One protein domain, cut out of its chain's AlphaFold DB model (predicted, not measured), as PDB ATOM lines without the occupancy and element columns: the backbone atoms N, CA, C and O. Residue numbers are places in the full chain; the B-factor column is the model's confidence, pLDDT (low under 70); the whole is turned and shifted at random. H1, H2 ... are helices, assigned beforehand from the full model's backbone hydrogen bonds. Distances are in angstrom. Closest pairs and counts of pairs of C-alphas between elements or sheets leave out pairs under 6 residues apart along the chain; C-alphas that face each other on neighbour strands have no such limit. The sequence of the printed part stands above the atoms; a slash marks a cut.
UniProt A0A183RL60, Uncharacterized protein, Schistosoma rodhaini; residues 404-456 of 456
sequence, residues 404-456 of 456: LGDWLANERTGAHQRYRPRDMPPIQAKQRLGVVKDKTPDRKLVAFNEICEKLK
ATOM      1  N   LEU A 404     -47.381  53.802 -10.916       93.25
ATOM      2  CA  LEU A 404     -48.231  53.371  -9.800       93.25
ATOM      3  C   LEU A 404     -47.558  52.285  -8.943       93.25
ATOM      4  O   LEU A 404     -47.690  52.292  -7.724       93.25
ATOM      5  N   GLY A 405     -46.802  51.381  -9.576       90.94
ATOM      6  CA  GLY A 405     -46.032  50.349  -8.878       90.94
ATOM      7  C   GLY A 405     -44.940  50.922  -7.973       90.94
ATOM      8  O   GLY A 405     -44.792  50.456  -6.846       90.94
ATOM      9  N   ASP A 406     -44.238  51.967  -8.417       89.50
ATOM     10  CA  ASP A 406     -43.211  52.633  -7.610       89.50
ATOM     11  C   ASP A 406     -43.838  53.403  -6.446       89.50
ATOM     12  O   ASP A 406     -43.310  53.397  -5.339       89.50
ATOM     13  N   TRP A 407     -44.995  54.030  -6.661       93.25
ATOM     14  CA  TRP A 407     -45.677  54.750  -5.589       93.25
ATOM     15  C   TRP A 407     -46.331  53.817  -4.560       93.25
ATOM     16  O   TRP A 407     -46.262  54.087  -3.365       93.25
ATOM     17  N   LEU A 408     -46.952  52.711  -4.985       93.00
ATOM     18  CA  LEU A 408     -47.648  51.786  -4.082       93.00
ATOM     19  C   LEU A 408     -46.715  50.763  -3.430       93.00
ATOM     20  O   LEU A 408     -46.767  50.571  -2.215       93.00
ATOM     21  N   ALA A 409     -45.906  50.082  -4.242       90.00
ATOM     22  CA  ALA A 409     -45.287  48.802  -3.901       90.00
ATOM     23  C   ALA A 409     -43.757  48.859  -3.765       90.00
ATOM     24  O   ALA A 409     -43.121  47.819  -3.588       90.00
ATOM     25  N   ASN A 410     -43.151  50.047  -3.838       88.62
ATOM     26  CA  ASN A 410     -41.724  50.216  -3.577       88.62
ATOM     27  C   ASN A 410     -41.391  49.879  -2.114       88.62
ATOM     28  O   ASN A 410     -42.057  50.334  -1.189       88.62
ATOM     29  N   GLU A 411     -40.331  49.102  -1.899       81.69
ATOM     30  CA  GLU A 411     -39.976  48.571  -0.577       81.69
ATOM     31  C   GLU A 411     -39.608  49.651   0.443       81.69
ATOM     32  O   GLU A 411     -39.865  49.495   1.632       81.69
ATOM     33  N   ARG A 412     -38.979  50.739  -0.012       81.31
ATOM     34  CA  ARG A 412     -38.460  51.789   0.877       81.31
ATOM     35  C   ARG A 412     -39.399  52.977   0.985       81.31
ATOM     36  O   ARG A 412     -39.493  53.592   2.040       81.31
ATOM     37  N   THR A 413     -40.039  53.333  -0.124       86.56
ATOM     38  CA  THR A 413     -40.801  54.586  -0.252       86.56
ATOM     39  C   THR A 413     -42.261  54.377  -0.636       86.56
ATOM     40  O   THR A 413     -43.019  55.345  -0.673       86.56
ATOM     41  N   GLY A 414     -42.670  53.131  -0.892       91.31
ATOM     42  CA  GLY A 414     -44.023  52.806  -1.319       91.31
ATOM     43  C   GLY A 414     -45.054  53.048  -0.221       91.31
ATOM     44  O   GLY A 414     -44.798  52.832   0.968       91.31
ATOM     45  N   ALA A 415     -46.246  53.477  -0.629       93.38
ATOM     46  CA  ALA A 415     -47.361  53.772   0.258       93.38
ATOM     47  C   ALA A 415     -47.719  52.575   1.151       93.38
ATOM     48  O   ALA A 415     -47.947  52.768   2.344       93.38
ATOM     49  N   HIS A 416     -47.699  51.346   0.616       92.69
ATOM     50  CA  HIS A 416     -48.019  50.146   1.396       92.69
ATOM     51  C   HIS A 416     -47.088  49.995   2.600       92.69
ATOM     52  O   HIS A 416     -47.544  49.956   3.738       92.69
ATOM     53  N   GLN A 417     -45.773  50.025   2.375       90.00
ATOM     54  CA  GLN A 417     -44.808  49.853   3.462       90.00
ATOM     55  C   GLN A 417     -44.796  51.047   4.430       90.00
ATOM     56  O   GLN A 417     -44.529  50.876   5.618       90.00
ATOM     57  N   ARG A 418     -45.119  52.253   3.942       91.81
ATOM     58  CA  ARG A 418     -45.186  53.475   4.754       91.81
ATOM     59  C   ARG A 418     -46.398  53.506   5.688       91.81
ATOM     60  O   ARG A 418     -46.249  53.884   6.847       91.81
ATOM     61  N   TYR A 419     -47.585  53.160   5.192       92.38
ATOM     62  CA  TYR A 419     -48.835  53.247   5.960       92.38
ATOM     63  C   TYR A 419     -49.200  51.932   6.666       92.38
ATOM     64  O   TYR A 419     -49.911  51.959   7.670       92.38
ATOM     65  N   ARG A 420     -48.703  50.789   6.178       90.88
ATOM     66  CA  ARG A 420     -48.971  49.440   6.704       90.88
ATOM     67  C   ARG A 420     -47.672  48.641   6.906       90.88
ATOM     68  O   ARG A 420     -47.486  47.587   6.309       90.88
ATOM     69  N   PRO A 421     -46.766  49.077   7.800       90.00
ATOM     70  CA  PRO A 421     -45.470  48.417   7.982       90.00
ATOM     71  C   PRO A 421     -45.554  47.005   8.588       90.00
ATOM     72  O   PRO A 421     -44.578  46.264   8.522       90.00
ATOM     73  N   ARG A 422     -46.686  46.643   9.214       90.38
ATOM     74  CA  ARG A 422     -46.921  45.319   9.825       90.38
ATOM     75  C   ARG A 422     -47.447  44.279   8.837       90.38
ATOM     76  O   ARG A 422     -47.447  43.093   9.160       90.38
ATOM     77  N   ASP A 423     -47.914  44.723   7.680       91.69
ATOM     78  CA  ASP A 423     -48.491  43.853   6.667       91.69
ATOM     79  C   ASP A 423     -47.388  43.165   5.861       91.69
ATOM     80  O   ASP A 423     -46.208  43.518   5.927       91.69
ATOM     81  N   MET A 424     -47.776  42.160   5.078       90.44
ATOM     82  CA  MET A 424     -46.846  41.457   4.204       90.44
ATOM     83  C   MET A 424     -46.199  42.432   3.199       90.44
ATOM     84  O   MET A 424     -46.925  43.133   2.486       90.44
ATOM     85  N   PRO A 425     -44.859  42.441   3.063       91.25
ATOM     86  CA  PRO A 425     -44.186  43.238   2.045       91.25
ATOM     87  C   PRO A 425     -44.562  42.787   0.620       91.25
ATOM     88  O   PRO A 425     -44.636  41.577   0.362       91.25
ATOM     89  N   PRO A 426     -44.705  43.709  -0.353       90.81
ATOM     90  CA  PRO A 426     -45.118  43.369  -1.717       90.81
ATOM     91  C   PRO A 426     -44.213  42.338  -2.409       90.81
ATOM     92  O   PRO A 426     -44.696  41.475  -3.147       90.81
ATOM     93  N   ILE A 427     -42.900  42.368  -2.147       89.50
ATOM     94  CA  ILE A 427     -41.961  41.392  -2.718       89.50
ATOM     95  C   ILE A 427     -42.213  39.972  -2.198       89.50
ATOM     96  O   ILE A 427     -42.146  39.014  -2.970       89.50
ATOM     97  N   GLN A 428     -42.582  39.831  -0.921       91.38
ATOM     98  CA  GLN A 428     -42.904  38.540  -0.319       91.38
ATOM     99  C   GLN A 428     -44.203  37.975  -0.907       91.38
ATOM    100  O   GLN A 428     -44.272  36.787  -1.224       91.38
ATOM    101  N   ALA A 429     -45.208  38.828  -1.130       91.69
ATOM    102  CA  ALA A 429     -46.440  38.440  -1.817       91.69
ATOM    103  C   ALA A 429     -46.165  37.963  -3.254       91.69
ATOM    104  O   ALA A 429     -46.639  36.900  -3.665       91.69
ATOM    105  N   LYS A 430     -45.318  38.688  -3.997       91.38
ATOM    106  CA  LYS A 430     -44.900  38.306  -5.355       91.38
ATOM    107  C   LYS A 430     -44.162  36.965  -5.380       91.38
ATOM    108  O   LYS A 430     -44.422  36.147  -6.260       91.38
ATOM    109  N   GLN A 431     -43.276  36.714  -4.414       93.31
ATOM    110  CA  GLN A 431     -42.575  35.432  -4.276       93.31
ATOM    111  C   GLN A 431     -43.547  34.280  -3.993       93.31
ATOM    112  O   GLN A 431     -43.467  33.247  -4.656       93.31
ATOM    113  N   ARG A 432     -44.507  34.464  -3.075       92.12
ATOM    114  CA  ARG A 432     -45.529  33.447  -2.765       92.12
ATOM    115  C   ARG A 432     -46.392  33.098  -3.978       92.12
ATOM    116  O   ARG A 432     -46.585  31.915  -4.253       92.12
ATOM    117  N   LEU A 433     -46.844  34.094  -4.744       92.81
ATOM    118  CA  LEU A 433     -47.561  33.855  -6.005       92.81
ATOM    119  C   LEU A 433     -46.680  33.160  -7.053       92.81
ATOM    120  O   LEU A 433     -47.169  32.327  -7.815       92.81
ATOM    121  N   GLY A 434     -45.377  33.455  -7.067       93.69
ATOM    122  CA  GLY A 434     -44.404  32.789  -7.933       93.69
ATOM    123  C   GLY A 434     -44.307  31.280  -7.690       93.69
ATOM    124  O   GLY A 434     -44.267  30.517  -8.651       93.69
ATOM    125  N   VAL A 435     -44.347  30.834  -6.429       93.88
ATOM    126  CA  VAL A 435     -44.265  29.404  -6.054       93.88
ATOM    127  C   VAL A 435     -45.471  28.597  -6.551       93.88
ATOM    128  O   VAL A 435     -45.338  27.426  -6.911       93.88
ATOM    129  N   VAL A 436     -46.658  29.208  -6.594       94.38
ATOM    130  CA  VAL A 436     -47.901  28.539  -7.022       94.38
ATOM    131  C   VAL A 436     -48.218  28.715  -8.511       94.38
ATOM    132  O   VAL A 436     -49.251  28.231  -8.978       94.38
ATOM    133  N   LYS A 437     -47.336  29.364  -9.284       92.69
ATOM    134  CA  LYS A 437     -47.561  29.700 -10.700       92.69
ATOM    135  C   LYS A 437     -47.932  28.490 -11.566       92.69
ATOM    136  O   LYS A 437     -48.836  28.604 -12.394       92.69
ATOM    137  N   ASP A 438     -47.314  27.337 -11.322       93.81
ATOM    138  CA  ASP A 438     -47.518  26.111 -12.113       93.81
ATOM    139  C   ASP A 438     -48.474  25.108 -11.434       93.81
ATOM    140  O   ASP A 438     -48.564  23.946 -11.823       93.81
ATOM    141  N   LYS A 439     -49.185  25.531 -10.379       94.50
ATOM    142  CA  LYS A 439     -50.155  24.697  -9.650       94.50
ATOM    143  C   LYS A 439     -51.576  24.845 -10.213       94.50
ATOM    144  O   LYS A 439     -51.849  25.713 -11.047       94.50
ATOM    145  N   THR A 440     -52.485  23.990  -9.739       95.50
ATOM    146  CA  THR A 440     -53.909  24.024 -10.106       95.50
ATOM    147  C   THR A 440     -54.571  25.352  -9.708       95.50
ATOM    148  O   THR A 440     -54.110  25.998  -8.759       95.50
ATOM    149  N   PRO A 441     -55.652  25.770 -10.398       94.94
ATOM    150  CA  PRO A 441     -56.386  26.994 -10.072       94.94
ATOM    151  C   PRO A 441     -56.815  27.079  -8.603       94.94
ATOM    152  O   PRO A 441     -56.627  28.122  -7.986       94.94
ATOM    153  N   ASP A 442     -57.269  25.971  -8.011       95.25
ATOM    154  CA  ASP A 442     -57.696  25.936  -6.604       95.25
ATOM    155  C   ASP A 442     -56.551  26.288  -5.651       95.25
ATOM    156  O   ASP A 442     -56.705  27.100  -4.741       95.25
ATOM    157  N   ARG A 443     -55.352  25.745  -5.898       92.75
ATOM    158  CA  ARG A 443     -54.167  26.060  -5.085       92.75
ATOM    159  C   ARG A 443     -53.703  27.502  -5.270       92.75
ATOM    160  O   ARG A 443     -53.203  28.099  -4.319       92.75
ATOM    161  N   LYS A 444     -53.869  28.070  -6.470       95.06
ATOM    162  CA  LYS A 444     -53.594  29.495  -6.722       95.06
ATOM    163  C   LYS A 444     -54.566  30.386  -5.958       95.06
ATOM    164  O   LYS A 444     -54.125  31.370  -5.376       95.06
ATOM    165  N   LEU A 445     -55.849  30.026  -5.931       95.19
ATOM    166  CA  LEU A 445     -56.883  30.773  -5.220       95.19
ATOM    167  C   LEU A 445     -56.646  30.764  -3.705       95.19
ATOM    168  O   LEU A 445     -56.703  31.820  -3.084       95.19
ATOM    169  N   VAL A 446     -56.307  29.607  -3.123       95.38
ATOM    170  CA  VAL A 446     -55.959  29.507  -1.693       95.38
ATOM    171  C   VAL A 446     -54.785  30.429  -1.356       95.38
ATOM    172  O   VAL A 446     -54.896  31.266  -0.465       95.38
ATOM    173  N   ALA A 447     -53.691  30.351  -2.118       93.81
ATOM    174  CA  ALA A 447     -52.528  31.207  -1.894       93.81
ATOM    175  C   ALA A 447     -52.834  32.701  -2.102       93.81
ATOM    176  O   ALA A 447     -52.302  33.539  -1.379       93.81
ATOM    177  N   PHE A 448     -53.684  33.047  -3.073       94.75
ATOM    178  CA  PHE A 448     -54.124  34.424  -3.298       94.75
ATOM    179  C   PHE A 448     -54.927  34.960  -2.105       94.75
ATOM    180  O   PHE A 448     -54.613  36.037  -1.604       94.75
ATOM    181  N   ASN A 449     -55.889  34.188  -1.595       95.50
ATOM    182  CA  ASN A 449     -56.696  34.577  -0.438       95.50
ATOM    183  C   ASN A 449     -55.833  34.754   0.822       95.50
ATOM    184  O   ASN A 449     -55.954  35.772   1.500       95.50
ATOM    185  N   GLU A 450     -54.886  33.843   1.082       94.19
ATOM    186  CA  GLU A 450     -53.932  33.979   2.196       94.19
ATOM    187  C   GLU A 450     -53.075  35.254   2.107       94.19
ATOM    188  O   GLU A 450     -52.651  35.799   3.129       94.19
ATOM    189  N   ILE A 451     -52.755  35.702   0.889       93.69
ATOM    190  CA  ILE A 451     -52.013  36.943   0.653       93.69
ATOM    191  C   ILE A 451     -52.921  38.147   0.908       93.69
ATOM    192  O   ILE A 451     -52.508  39.057   1.621       93.69
ATOM    193  N   CYS A 452     -54.151  38.138   0.388       93.06
ATOM    194  CA  CYS A 452     -55.133  39.202   0.610       93.06
ATOM    195  C   CYS A 452     -55.482  39.389   2.093       93.06
ATOM    196  O   CYS A 452     -55.661  40.516   2.537       93.06
ATOM    197  N   GLU A 453     -55.507  38.324   2.896       93.31
ATOM    198  CA  GLU A 453     -55.704  38.444   4.350       93.31
ATOM    199  C   GLU A 453     -54.553  39.174   5.063       93.31
ATOM    200  O   GLU A 453     -54.752  39.761   6.131       93.31
ATOM    201  N   LYS A 454     -53.350  39.138   4.474       90.06
ATOM    202  CA  LYS A 454     -52.100  39.683   5.029       90.06
ATOM    203  C   LYS A 454     -51.674  41.014   4.392       90.06
ATOM    204  O   LYS A 454     -50.639  41.553   4.786       90.06
ATOM    205  N   LEU A 455     -52.446  41.520   3.430       87.19
ATOM    206  CA  LEU A 455     -52.307  42.823   2.772       87.19
ATOM    207  C   LEU A 455     -53.636  43.577   2.931       87.19
ATOM    208  O   LEU A 455     -54.555  43.352   2.144       87.19
ATOM    209  N   LYS A 456     -53.752  44.424   3.962       74.44
ATOM    210  CA  LYS A 456     -54.999  45.098   4.360       74.44
ATOM    211  C   LYS A 456     -55.013  46.606   4.154       74.44
ATOM    212  O   LYS A 456     -53.974  47.274   4.346       74.44
TER     213      LYS A 456
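AT A GLANCE: This is residues 404 to 456 of the 456 residues of an uncharacterized protein of Schistosoma rodhaini (UniProt A0A183RL60). Two helices, H3 and H4, lie side by side as a long helical hairpin along the longest axis, and two short helices, H1 and H2, make a small head at the end where H3 begins and H4 ends. The hairpin is loosely joined, with few close pairs of C-alphas between its two helices, and the turn at its far end, residues 437 to 443, sticks out free. The printed part has 53 residues, with four named helices in the order H1, H2, H3, H4 and no named strand; the class is all helix. It is elongated in outline, spanning 35 by 18 by 15 A, and only just compact, close to loose, with a radius of gyration of the C-alphas of 12.0 A.

IN THESE COORDINATES: Find C-alpha 404 at (-48.231, 53.371, -9.800); there H1 begins, and it runs through residues 404 to 409. Go on to Ala 415, where H2 begins, a helix of five residues that ends at Tyr 419. Next look at C-alpha 426 at (-45.118, 43.369, -1.717), the start of H3, residues 426 to 435, which measures 14.6 A from first to last C-alpha. Then find Pro 441, where H4 begins; it is the longest helix, residues 441 to 452, measures 16.3 A, and ends at C-alpha 452 at (-55.133, 39.202, 0.610).

HOW THE PARTS SIT: Begin with H1 and H2, which touch only at the corner by their tight link; their closest C-alphas are those of Leu 408 and Ala 415, 4.8 A apart. Move on to H3 and you will find H1 close but not clearly touching it, the closest C-alphas being those of Ala 409 and Pro 426, 5.9 A apart. The lines of H1 and H3 are about perpendicular, at 84 degrees. H2 and H3 are apart, but only just, with their closest C-alphas at 8.0 A. H3 and H4 touch and form a helical hairpin; their closest C-alphas, those of Ala 429 and Ile 451, are 6.3 A apart. They run opposite ways at a shallow tilt of 16 degrees. H4 is apart from both H1 and H2. In H1, H2, H3 and H4 every pair of O i and N i+4 is within hydrogen-bond range.

THE WHOLE: Look for the two C-alphas farthest apart at Thr 413 and Thr 440; they are 34.7 A from each other. The printed part has no cut, and it ends at Lys 456, the chain's last residue, whose C-alpha is 17.7 A from that of Leu 404. The links H1 to H2 and H3 to H4 are tight, the link H2 to H3 is short, and no link is long. Residues 437 to 443, of which 441 to 443 belong to H4, stand free. The mean pLDDT of the printed part is 91.6, and no printed residue is under 70.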